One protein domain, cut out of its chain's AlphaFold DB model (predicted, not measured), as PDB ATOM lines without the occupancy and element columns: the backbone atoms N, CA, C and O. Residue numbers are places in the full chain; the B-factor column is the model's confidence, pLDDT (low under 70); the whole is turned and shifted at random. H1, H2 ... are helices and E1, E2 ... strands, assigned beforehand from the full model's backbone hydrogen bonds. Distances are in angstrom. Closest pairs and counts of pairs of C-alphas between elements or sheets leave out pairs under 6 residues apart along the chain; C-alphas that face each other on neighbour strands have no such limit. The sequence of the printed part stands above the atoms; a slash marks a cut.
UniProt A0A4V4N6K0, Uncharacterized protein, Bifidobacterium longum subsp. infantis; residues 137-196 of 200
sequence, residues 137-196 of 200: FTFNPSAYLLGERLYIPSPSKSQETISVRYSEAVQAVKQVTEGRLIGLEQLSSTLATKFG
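This is residues 137 to 196 of the 200 residues of an uncharacterized protein of Bifidobacterium longum subsp. infantis (UniProt A0A4V4N6K0). A small antiparallel sheet of three short strands, E1, E2 and E3, makes one part of an elongated model, and a helical hairpin, H1 and H2, makes another. H1 lies between the sheet and H2, and the loop between E2 and E3 reaches out at the far end of the long axis from H2. The printed part has 60 residues, with three named strands and two named helices in the order E1 E2 E3 H1 H2; the sheet's order is E1 - E2 - E3, and the class is mixed, helices and strands. The whole is only just loose, close to compact, with a radius of gyration of the C-alphas of 12.7 A and spans of 37 by 23 by 16 A.

Going along from Phe 137, look first at E1, residues 144 to 146, beside E2, residues 149 to 152: this hairpin is antiparallel at 146 degrees, with N 144 and O 151 2.9 A apart and N 151 and O 144 2.8 A apart, both within hydrogen-bond range. E2 is the inner strand, and on it follows E3, residues 162 to 165, in a second antiparallel hairpin at 154 degrees, where N 150 and O 164 are 2.8 A apart, within hydrogen-bond range. The three strands form a meander, each the antiparallel neighbour of the one before. A tight link of 2 residues leads from E3 to H1, residues 168 to 177, which is not on the sheet. H1 and H2, residues 184 to 195, form a helical hairpin: they touch, H2 with residues 187 to 191 alone, and the closest C-alphas, of Ala 172 and Leu 191, are 7.2 A apart. Their lines stand at a steep tilt of 39 degrees, opposite ways. H2 is apart from E1, E2 and E3. In H1 every O i to N i+4 pair is within hydrogen-bond range; in H2, 7 of 8 are.

Find C-alpha 144 at (221.603, 212.111, 181.415), where E1 begins; it is 6.7 A long, E2 9.7 A and E3 10.3 A. H1 starts at C-alpha 168, (208.066, 204.610, 179.198), and runs 14.1 A. H2 runs 16.0 A, to C-alpha 195 at (204.541, 195.762, 176.952).

The C-alphas farthest apart are those of Lys 157 and Gly 196, at 39.0 A. The printed part has no cut, and no link between named elements is long. The mean pLDDT of the printed part is 82.5; look for the low values, under 70, at residues 155 to 160, in the link from E2 to E3.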
ATOM      1  N   PHE A 137     224.052 193.846 177.392       77.94
ATOM      2  CA  PHE A 137     223.693 195.251 177.330       77.94
ATOM      3  C   PHE A 137     223.698 195.834 178.742       77.94
ATOM      4  O   PHE A 137     223.328 195.167 179.704       77.94
ATOM      5  N   THR A 138     224.085 197.097 178.869       86.44
ATOM      6  CA  THR A 138     223.883 197.894 180.081       86.44
ATOM      7  C   THR A 138     223.457 199.299 179.679       86.44
ATOM      8  O   THR A 138     223.707 199.725 178.544       86.44
ATOM      9  N   PHE A 139     222.799 200.022 180.582       86.44
ATOM     10  CA  PHE A 139     222.451 201.411 180.313       86.44
ATOM     11  C   PHE A 139     223.721 202.266 180.270       86.44
ATOM     12  O   PHE A 139     224.583 202.136 181.137       86.44
ATOM     13  N   ASN A 140     223.848 203.151 179.276       83.25
ATOM     14  CA  ASN A 140     225.028 204.006 179.159       83.25
ATOM     15  C   ASN A 140     225.123 204.935 180.390       83.25
ATOM     16  O   ASN A 140     224.240 205.780 180.557       83.25
ATOM     17  N   PRO A 141     226.177 204.830 181.224       83.44
ATOM     18  CA  PRO A 141     226.282 205.594 182.468       83.44
ATOM     19  C   PRO A 141     226.474 207.097 182.232       83.44
ATOM     20  O   PRO A 141     226.224 207.897 183.128       83.44
ATOM     21  N   SER A 142     226.899 207.492 181.032       83.88
ATOM     22  CA  SER A 142     227.058 208.896 180.653       83.88
ATOM     23  C   SER A 142     225.751 209.532 180.175       83.88
ATOM     24  O   SER A 142     225.718 210.739 179.941       83.88
ATOM     25  N   ALA A 143     224.686 208.746 179.975       87.06
ATOM     26  CA  ALA A 143     223.400 209.279 179.556       87.06
ATOM     27  C   ALA A 143     222.736 210.050 180.703       87.06
ATOM     28  O   ALA A 143     222.639 209.554 181.824       87.06
ATOM     29  N   TYR A 144     222.238 211.250 180.419       90.00
ATOM     30  CA  TYR A 144     221.603 212.111 181.415       90.00
ATOM     31  C   TYR A 144     220.261 212.638 180.924       90.00
ATOM     32  O   TYR A 144     219.984 212.717 179.726       90.00
ATOM     33  N   LEU A 145     219.404 212.987 181.875       90.75
ATOM     34  CA  LEU A 145     218.054 213.463 181.618       90.75
ATOM     35  C   LEU A 145     218.001 214.981 181.692       90.75
ATOM     36  O   LEU A 145     218.493 215.574 182.651       90.75
ATOM     37  N   LEU A 146     217.375 215.600 180.697       90.06
ATOM     38  CA  LEU A 146     217.077 217.025 180.701       90.06
ATOM     39  C   LEU A 146     215.656 217.225 180.162       90.06
ATOM     40  O   LEU A 146     215.392 217.048 178.971       90.06
ATOM     41  N   GLY A 147     214.728 217.554 181.062       90.12
ATOM     42  CA  GLY A 147     213.299 217.621 180.751       90.12
ATOM     43  C   GLY A 147     212.747 216.254 180.340       90.12
ATOM     44  O   GLY A 147     212.917 215.272 181.053       90.12
ATOM     45  N   GLU A 148     212.110 216.177 179.171       92.25
ATOM     46  CA  GLU A 148     211.536 214.932 178.632       92.25
ATOM     47  C   GLU A 148     212.491 214.157 177.712       92.25
ATOM     48  O   GLU A 148     212.075 213.248 176.983       92.25
ATOM     49  N   ARG A 149     213.772 214.533 177.676       91.12
ATOM     50  CA  ARG A 149     214.752 213.936 176.767       91.12
ATOM     51  C   ARG A 149     215.923 213.341 177.529       91.12
ATOM     52  O   ARG A 149     216.438 213.922 178.483       91.12
ATOM     53  N   LEU A 150     216.348 212.177 177.060       89.12
ATOM     54  CA  LEU A 150     217.587 211.535 177.453       89.12
ATOM     55  C   LEU A 150     218.664 211.928 176.441       89.12
ATOM     56  O   LEU A 150     218.508 211.715 175.236       89.12
ATOM     57  N   TYR A 151     219.751 212.493 176.942       88.38
ATOM     58  CA  TYR A 151     220.918 212.877 176.171       88.38
ATOM     59  C   TYR A 151     222.020 211.857 176.399       88.38
ATOM     60  O   TYR A 151     222.348 211.535 177.539       88.38
ATOM     61  N   ILE A 152     222.592 211.356 175.312       84.19
ATOM     62  CA  ILE A 152     223.730 210.448 175.331       84.19
ATOM     63  C   ILE A 152     224.901 211.220 174.721       84.19
ATOM     64  O   ILE A 152     224.900 211.463 173.508       84.19
ATOM     65  N   PRO A 153     225.874 211.662 175.539       76.25
ATOM     66  CA  PRO A 153     227.028 212.377 175.029       76.25
ATOM     67  C   PRO A 153     227.805 211.461 174.087       76.25
ATOM     68  O   PRO A 153     228.033 210.284 174.376       76.25
ATOM     69  N   SER A 154     228.194 212.014 172.943       71.88
ATOM     70  CA  SER A 154     229.008 211.283 171.984       71.88
ATOM     71  C   SER A 154     230.368 210.932 172.605       71.88
ATOM     72  O   SER A 154     231.008 211.804 173.203       71.88
ATOM     73  N   PRO A 155     230.866 209.695 172.423       60.88
ATOM     74  CA  PRO A 155     232.208 209.318 172.859       60.88
ATOM     75  C   PRO A 155     233.317 210.028 172.060       60.88
ATOM     76  O   PRO A 155     234.471 210.029 172.485       60.88
ATOM     77  N   SER A 156     232.995 210.647 170.916       59.81
ATOM     78  CA  SER A 156     233.943 211.385 170.075       59.81
ATOM     79  C   SER A 156     233.541 212.852 169.901       59.81
ATOM     80  O   SER A 156     232.377 213.166 169.646       59.81
ATOM     81  N   LYS A 157     234.537 213.751 169.932       56.97
ATOM     82  CA  LYS A 157     234.386 215.206 169.717       56.97
ATOM     83  C   LYS A 157     233.739 215.579 168.375       56.97
ATOM     84  O   LYS A 157     233.332 216.722 168.210       56.97
ATOM     85  N   SER A 158     233.694 214.652 167.418       61.19
ATOM     86  CA  SER A 158     233.189 214.879 166.063       61.19
ATOM     87  C   SER A 158     231.771 214.361 165.811       61.19
ATOM     88  O   SER A 158     231.305 214.498 164.684       61.19
ATOM     89  N   GLN A 159     231.103 213.727 166.781       63.72
ATOM     90  CA  GLN A 159     229.717 213.272 166.595       63.72
ATOM     91  C   GLN A 159     228.763 214.103 167.450       63.72
ATOM     92  O   GLN A 159     229.097 214.525 168.559       63.72
ATOM     93  N   GLU A 160     227.574 214.336 166.906       68.69
ATOM     94  CA  GLU A 160     226.512 215.056 167.590       68.69
ATOM     95  C   GLU A 160     226.032 214.280 168.821       68.69
ATOM     96  O   GLU A 160     226.047 213.049 168.866       68.69
ATOM     97  N   THR A 161     225.609 215.018 169.848       78.88
ATOM     98  CA  THR A 161     224.987 214.414 171.031       78.88
ATOM     99  C   THR A 161     223.667 213.775 170.618       78.88
ATOM    100  O   THR A 161     222.792 214.447 170.071       78.88
ATOM    101  N   ILE A 162     223.503 212.486 170.909       81.31
ATOM    102  CA  ILE A 162     222.258 211.777 170.614       81.31
ATOM    103  C   ILE A 162     221.224 212.214 171.649       81.31
ATOM    104  O   ILE A 162     221.477 212.172 172.851       81.31
ATOM    105  N   SER A 163     220.043 212.616 171.189       86.44
ATOM    106  CA  SER A 163     218.941 212.996 172.065       86.44
ATOM    107  C   SER A 163     217.697 212.191 171.720       86.44
ATOM    108  O   SER A 163     217.165 212.319 170.617       86.44
ATOM    109  N   VAL A 164     217.197 211.400 172.666       84.75
ATOM    110  CA  VAL A 164     215.998 210.564 172.501       84.75
ATOM    111  C   VAL A 164     214.911 210.985 173.485       84.75
ATOM    112  O   VAL A 164     215.199 211.454 174.584       84.75
ATOM    113  N   ARG A 165     213.639 210.835 173.101       89.81
ATOM    114  CA  ARG A 165     212.519 211.076 174.022       89.81
ATOM    115  C   ARG A 165     212.571 210.053 175.157       89.81
ATOM    116  O   ARG A 165     212.691 208.858 174.893       89.81
ATOM    117  N   TYR A 166     212.439 210.507 176.399       90.44
ATOM    118  CA  TYR A 166     212.443 209.644 177.579       90.44
ATOM    119  C   TYR A 166     211.068 208.996 177.807       90.44
ATOM    120  O   TYR A 166     210.350 209.302 178.758       90.44
ATOM    121  N   SER A 167     210.680 208.124 176.876       86.50
ATOM    122  CA  SER A 167     209.413 207.390 176.918       86.50
ATOM    123  C   SER A 167     209.403 206.299 177.993       86.50
ATOM    124  O   SER A 167     210.446 205.905 178.516       86.50
ATOM    125  N   GLU A 168     208.223 205.744 178.276       84.88
ATOM    126  CA  GLU A 168     208.066 204.610 179.198       84.88
ATOM    127  C   GLU A 168     208.893 203.380 178.792       84.88
ATOM    128  O   GLU A 168     209.385 202.649 179.651       84.88
ATOM    129  N   ALA A 169     209.094 203.169 177.486       83.25
ATOM    130  CA  ALA A 169     209.952 202.103 176.978       83.25
ATOM    131  C   ALA A 169     211.426 202.352 177.342       83.25
ATOM    132  O   ALA A 169     212.098 201.455 177.847       83.25
ATOM    133  N   VAL A 170     211.918 203.585 177.165       84.44
ATOM    134  CA  VAL A 170     213.294 203.962 177.538       84.44
ATOM    135  C   VAL A 170     213.488 203.878 179.054       84.44
ATOM    136  O   VAL A 170     214.518 203.390 179.515       84.44
ATOM    137  N   GLN A 171     212.481 204.281 179.833       87.19
ATOM    138  CA  GLN A 171     212.460 204.121 181.290       87.19
ATOM    139  C   GLN A 171     212.558 202.654 181.713       87.19
ATOM    140  O   GLN A 171     213.353 202.319 182.588       87.19
ATOM    141  N   ALA A 172     211.775 201.775 181.083       85.25
ATOM    142  CA  ALA A 172     211.798 200.347 181.377       85.25
ATOM    143  C   ALA A 172     213.157 199.725 181.034       85.25
ATOM    144  O   ALA A 172     213.721 199.000 181.850       85.25
ATOM    145  N   VAL A 173     213.729 200.064 179.873       86.12
ATOM    146  CA  VAL A 173     215.081 199.626 179.498       86.12
ATOM    147  C   VAL A 173     216.103 200.112 180.524       86.12
ATOM    148  O   VAL A 173     216.911 199.311 180.991       86.12
ATOM    149  N   LYS A 174     216.047 201.386 180.940       88.12
ATOM    150  CA  LYS A 174     216.932 201.933 181.980       88.12
ATOM    151  C   LYS A 174     216.821 201.149 183.288       88.12
ATOM    152  O   LYS A 174     217.825 200.642 183.764       88.12
ATOM    153  N   GLN A 175     215.615 200.952 183.817       89.88
ATOM    154  CA  GLN A 175     215.387 200.204 185.065       89.88
ATOM    155  C   GLN A 175     215.909 198.759 185.008       89.88
ATOM    156  O   GLN A 175     216.413 198.222 185.996       89.88
ATOM    157  N   VAL A 176     215.792 198.109 183.850       88.75
ATOM    158  CA  VAL A 176     216.267 196.734 183.676       88.75
ATOM    159  C   VAL A 176     217.789 196.682 183.522       88.75
ATOM    160  O   VAL A 176     218.401 195.743 184.018       88.75
ATOM    161  N   THR A 177     218.420 197.673 182.893       87.75
ATOM    162  CA  THR A 177     219.832 197.586 182.464       87.75
ATOM    163  C   THR A 177     220.811 198.459 183.251       87.75
ATOM    164  O   THR A 177     222.020 198.287 183.119       87.75
ATOM    165  N   GLU A 178     220.337 199.396 184.070       89.50
ATOM    166  CA  GLU A 178     221.194 200.300 184.840       89.50
ATOM    167  C   GLU A 178     221.964 199.540 185.933       89.50
ATOM    168  O   GLU A 178     221.383 198.823 186.746       89.50
ATOM    169  N   GLY A 179     223.295 199.672 185.926       84.50
ATOM    170  CA  GLY A 179     224.183 199.067 186.926       84.50
ATOM    171  C   GLY A 179     224.459 197.567 186.763       84.50
ATOM    172  O   GLY A 179     225.127 196.988 187.617       84.50
ATOM    173  N   ARG A 180     223.978 196.924 185.690       86.25
ATOM    174  CA  ARG A 180     224.213 195.492 185.416       86.25
ATOM    175  C   ARG A 180     224.306 195.180 183.924       86.25
ATOM    176  O   ARG A 180     223.751 195.902 183.101       86.25
ATOM    177  N   LEU A 181     224.991 194.087 183.594       84.88
ATOM    178  CA  LEU A 181     225.050 193.509 182.250       84.88
ATOM    179  C   LEU A 181     223.916 192.488 182.088       84.88
ATOM    180  O   LEU A 181     223.757 191.616 182.939       84.88
ATOM    181  N   ILE A 182     223.124 192.603 181.020       85.06
ATOM    182  CA  ILE A 182     221.992 191.709 180.739       85.06
ATOM    183  C   ILE A 182     222.063 191.146 179.316       85.06
ATOM    184  O   ILE A 182     222.360 191.881 178.378       85.06
ATOM    185  N   GLY A 183     221.770 189.859 179.131       82.44
ATOM    186  CA  GLY A 183     221.664 189.254 177.797       82.44
ATOM    187  C   GLY A 183     220.401 189.690 177.041       82.44
ATOM    188  O   GLY A 183     219.404 190.093 177.648       82.44
ATOM    189  N   LEU A 184     220.418 189.577 175.708       79.62
ATOM    190  CA  LEU A 184     219.296 189.984 174.847       79.62
ATOM    191  C   LEU A 184     217.984 189.260 175.188       79.62
ATOM    192  O   LEU A 184     216.929 189.894 175.244       79.62
ATOM    193  N   GLU A 185     218.040 187.947 175.420       82.25
ATOM    194  CA  GLU A 185     216.858 187.124 175.713       82.25
ATOM    195  C   GLU A 185     216.217 187.513 177.048       82.25
ATOM    196  O   GLU A 185     214.996 187.663 177.157       82.25
ATOM    197  N   GLN A 186     217.047 187.759 178.063       84.12
ATOM    198  CA  GLN A 186     216.587 188.182 179.381       84.12
ATOM    199  C   GLN A 186     215.995 189.598 179.339       84.12
ATOM    200  O   GLN A 186     214.952 189.855 179.942       84.12
ATOM    201  N   LEU A 187     216.610 190.517 178.587       82.94
ATOM    202  CA  LEU A 187     216.058 191.855 178.373       82.94
ATOM    203  C   LEU A 187     214.709 191.792 177.640       82.94
ATOM    204  O   LEU A 187     213.741 192.411 178.081       82.94
ATOM    205  N   SER A 188     214.630 191.013 176.561       81.31
ATOM    206  CA  SER A 188     213.420 190.886 175.737       81.31
ATOM    207  C   SER A 188     212.267 190.260 176.517       81.31
ATOM    208  O   SER A 188     211.161 190.797 176.498       81.31
ATOM    209  N   SER A 189     212.520 189.177 177.257       83.62
ATOM    210  CA  SER A 189     211.502 188.539 178.103       83.62
ATOM    211  C   SER A 189     211.007 189.477 179.205       83.62
ATOM    212  O   SER A 189     209.799 189.607 179.402       83.62
ATOM    213  N   THR A 190     211.912 190.213 179.860       83.94
ATOM    214  CA  THR A 190     211.539 191.181 180.901       83.94
ATOM    215  C   THR A 190     210.663 192.298 180.333       83.94
ATOM    216  O   THR A 190     209.625 192.622 180.909       83.94
ATOM    217  N   LEU A 191     211.019 192.865 179.177       82.75
ATOM    218  CA  LEU A 191     210.220 193.917 178.542       82.75
ATOM    219  C   LEU A 191     208.877 193.391 178.012       82.75
ATOM    220  O   LEU A 191     207.876 194.105 178.101       82.75
ATOM    221  N   ALA A 192     208.824 192.142 177.538       83.56
ATOM    222  CA  ALA A 192     207.595 191.516 177.055       83.56
ATOM    223  C   ALA A 192     206.535 191.350 178.155       83.56
ATOM    224  O   ALA A 192     205.344 191.453 177.868       83.56
ATOM    225  N   THR A 193     206.938 191.173 179.421       81.56
ATOM    226  CA  THR A 193     205.972 191.150 180.538       81.56
ATOM    227  C   THR A 193     205.269 192.494 180.739       81.56
ATOM    228  O   THR A 193     204.117 192.524 181.160       81.56
ATOM    229  N   LYS A 194     205.944 193.606 180.416       78.75
ATOM    230  CA  LYS A 194     205.427 194.967 180.613       78.75
ATOM    231  C   LYS A 194     204.658 195.501 179.405       78.75
ATOM    232  O   LYS A 194     203.679 196.215 179.589       78.75
ATOM    233  N   PHE A 195     205.091 195.178 178.186       82.69
ATOM    234  CA  PHE A 195     204.541 195.762 176.952       82.69
ATOM    235  C   PHE A 195     203.853 194.748 176.022       82.69
ATOM    236  O   PHE A 195     203.332 195.135 174.978       82.69
ATOM    237  N   GLY A 196     203.812 193.465 176.398       74.06
ATOM    238  CA  GLY A 196     203.356 192.371 175.540       74.06
ATOM    239  C   GLY A 196     204.464 191.846 174.614       74.06
ATOM    240  O   GLY A 196     205.532 192.453 174.507       74.06
TER     241      GLY A 196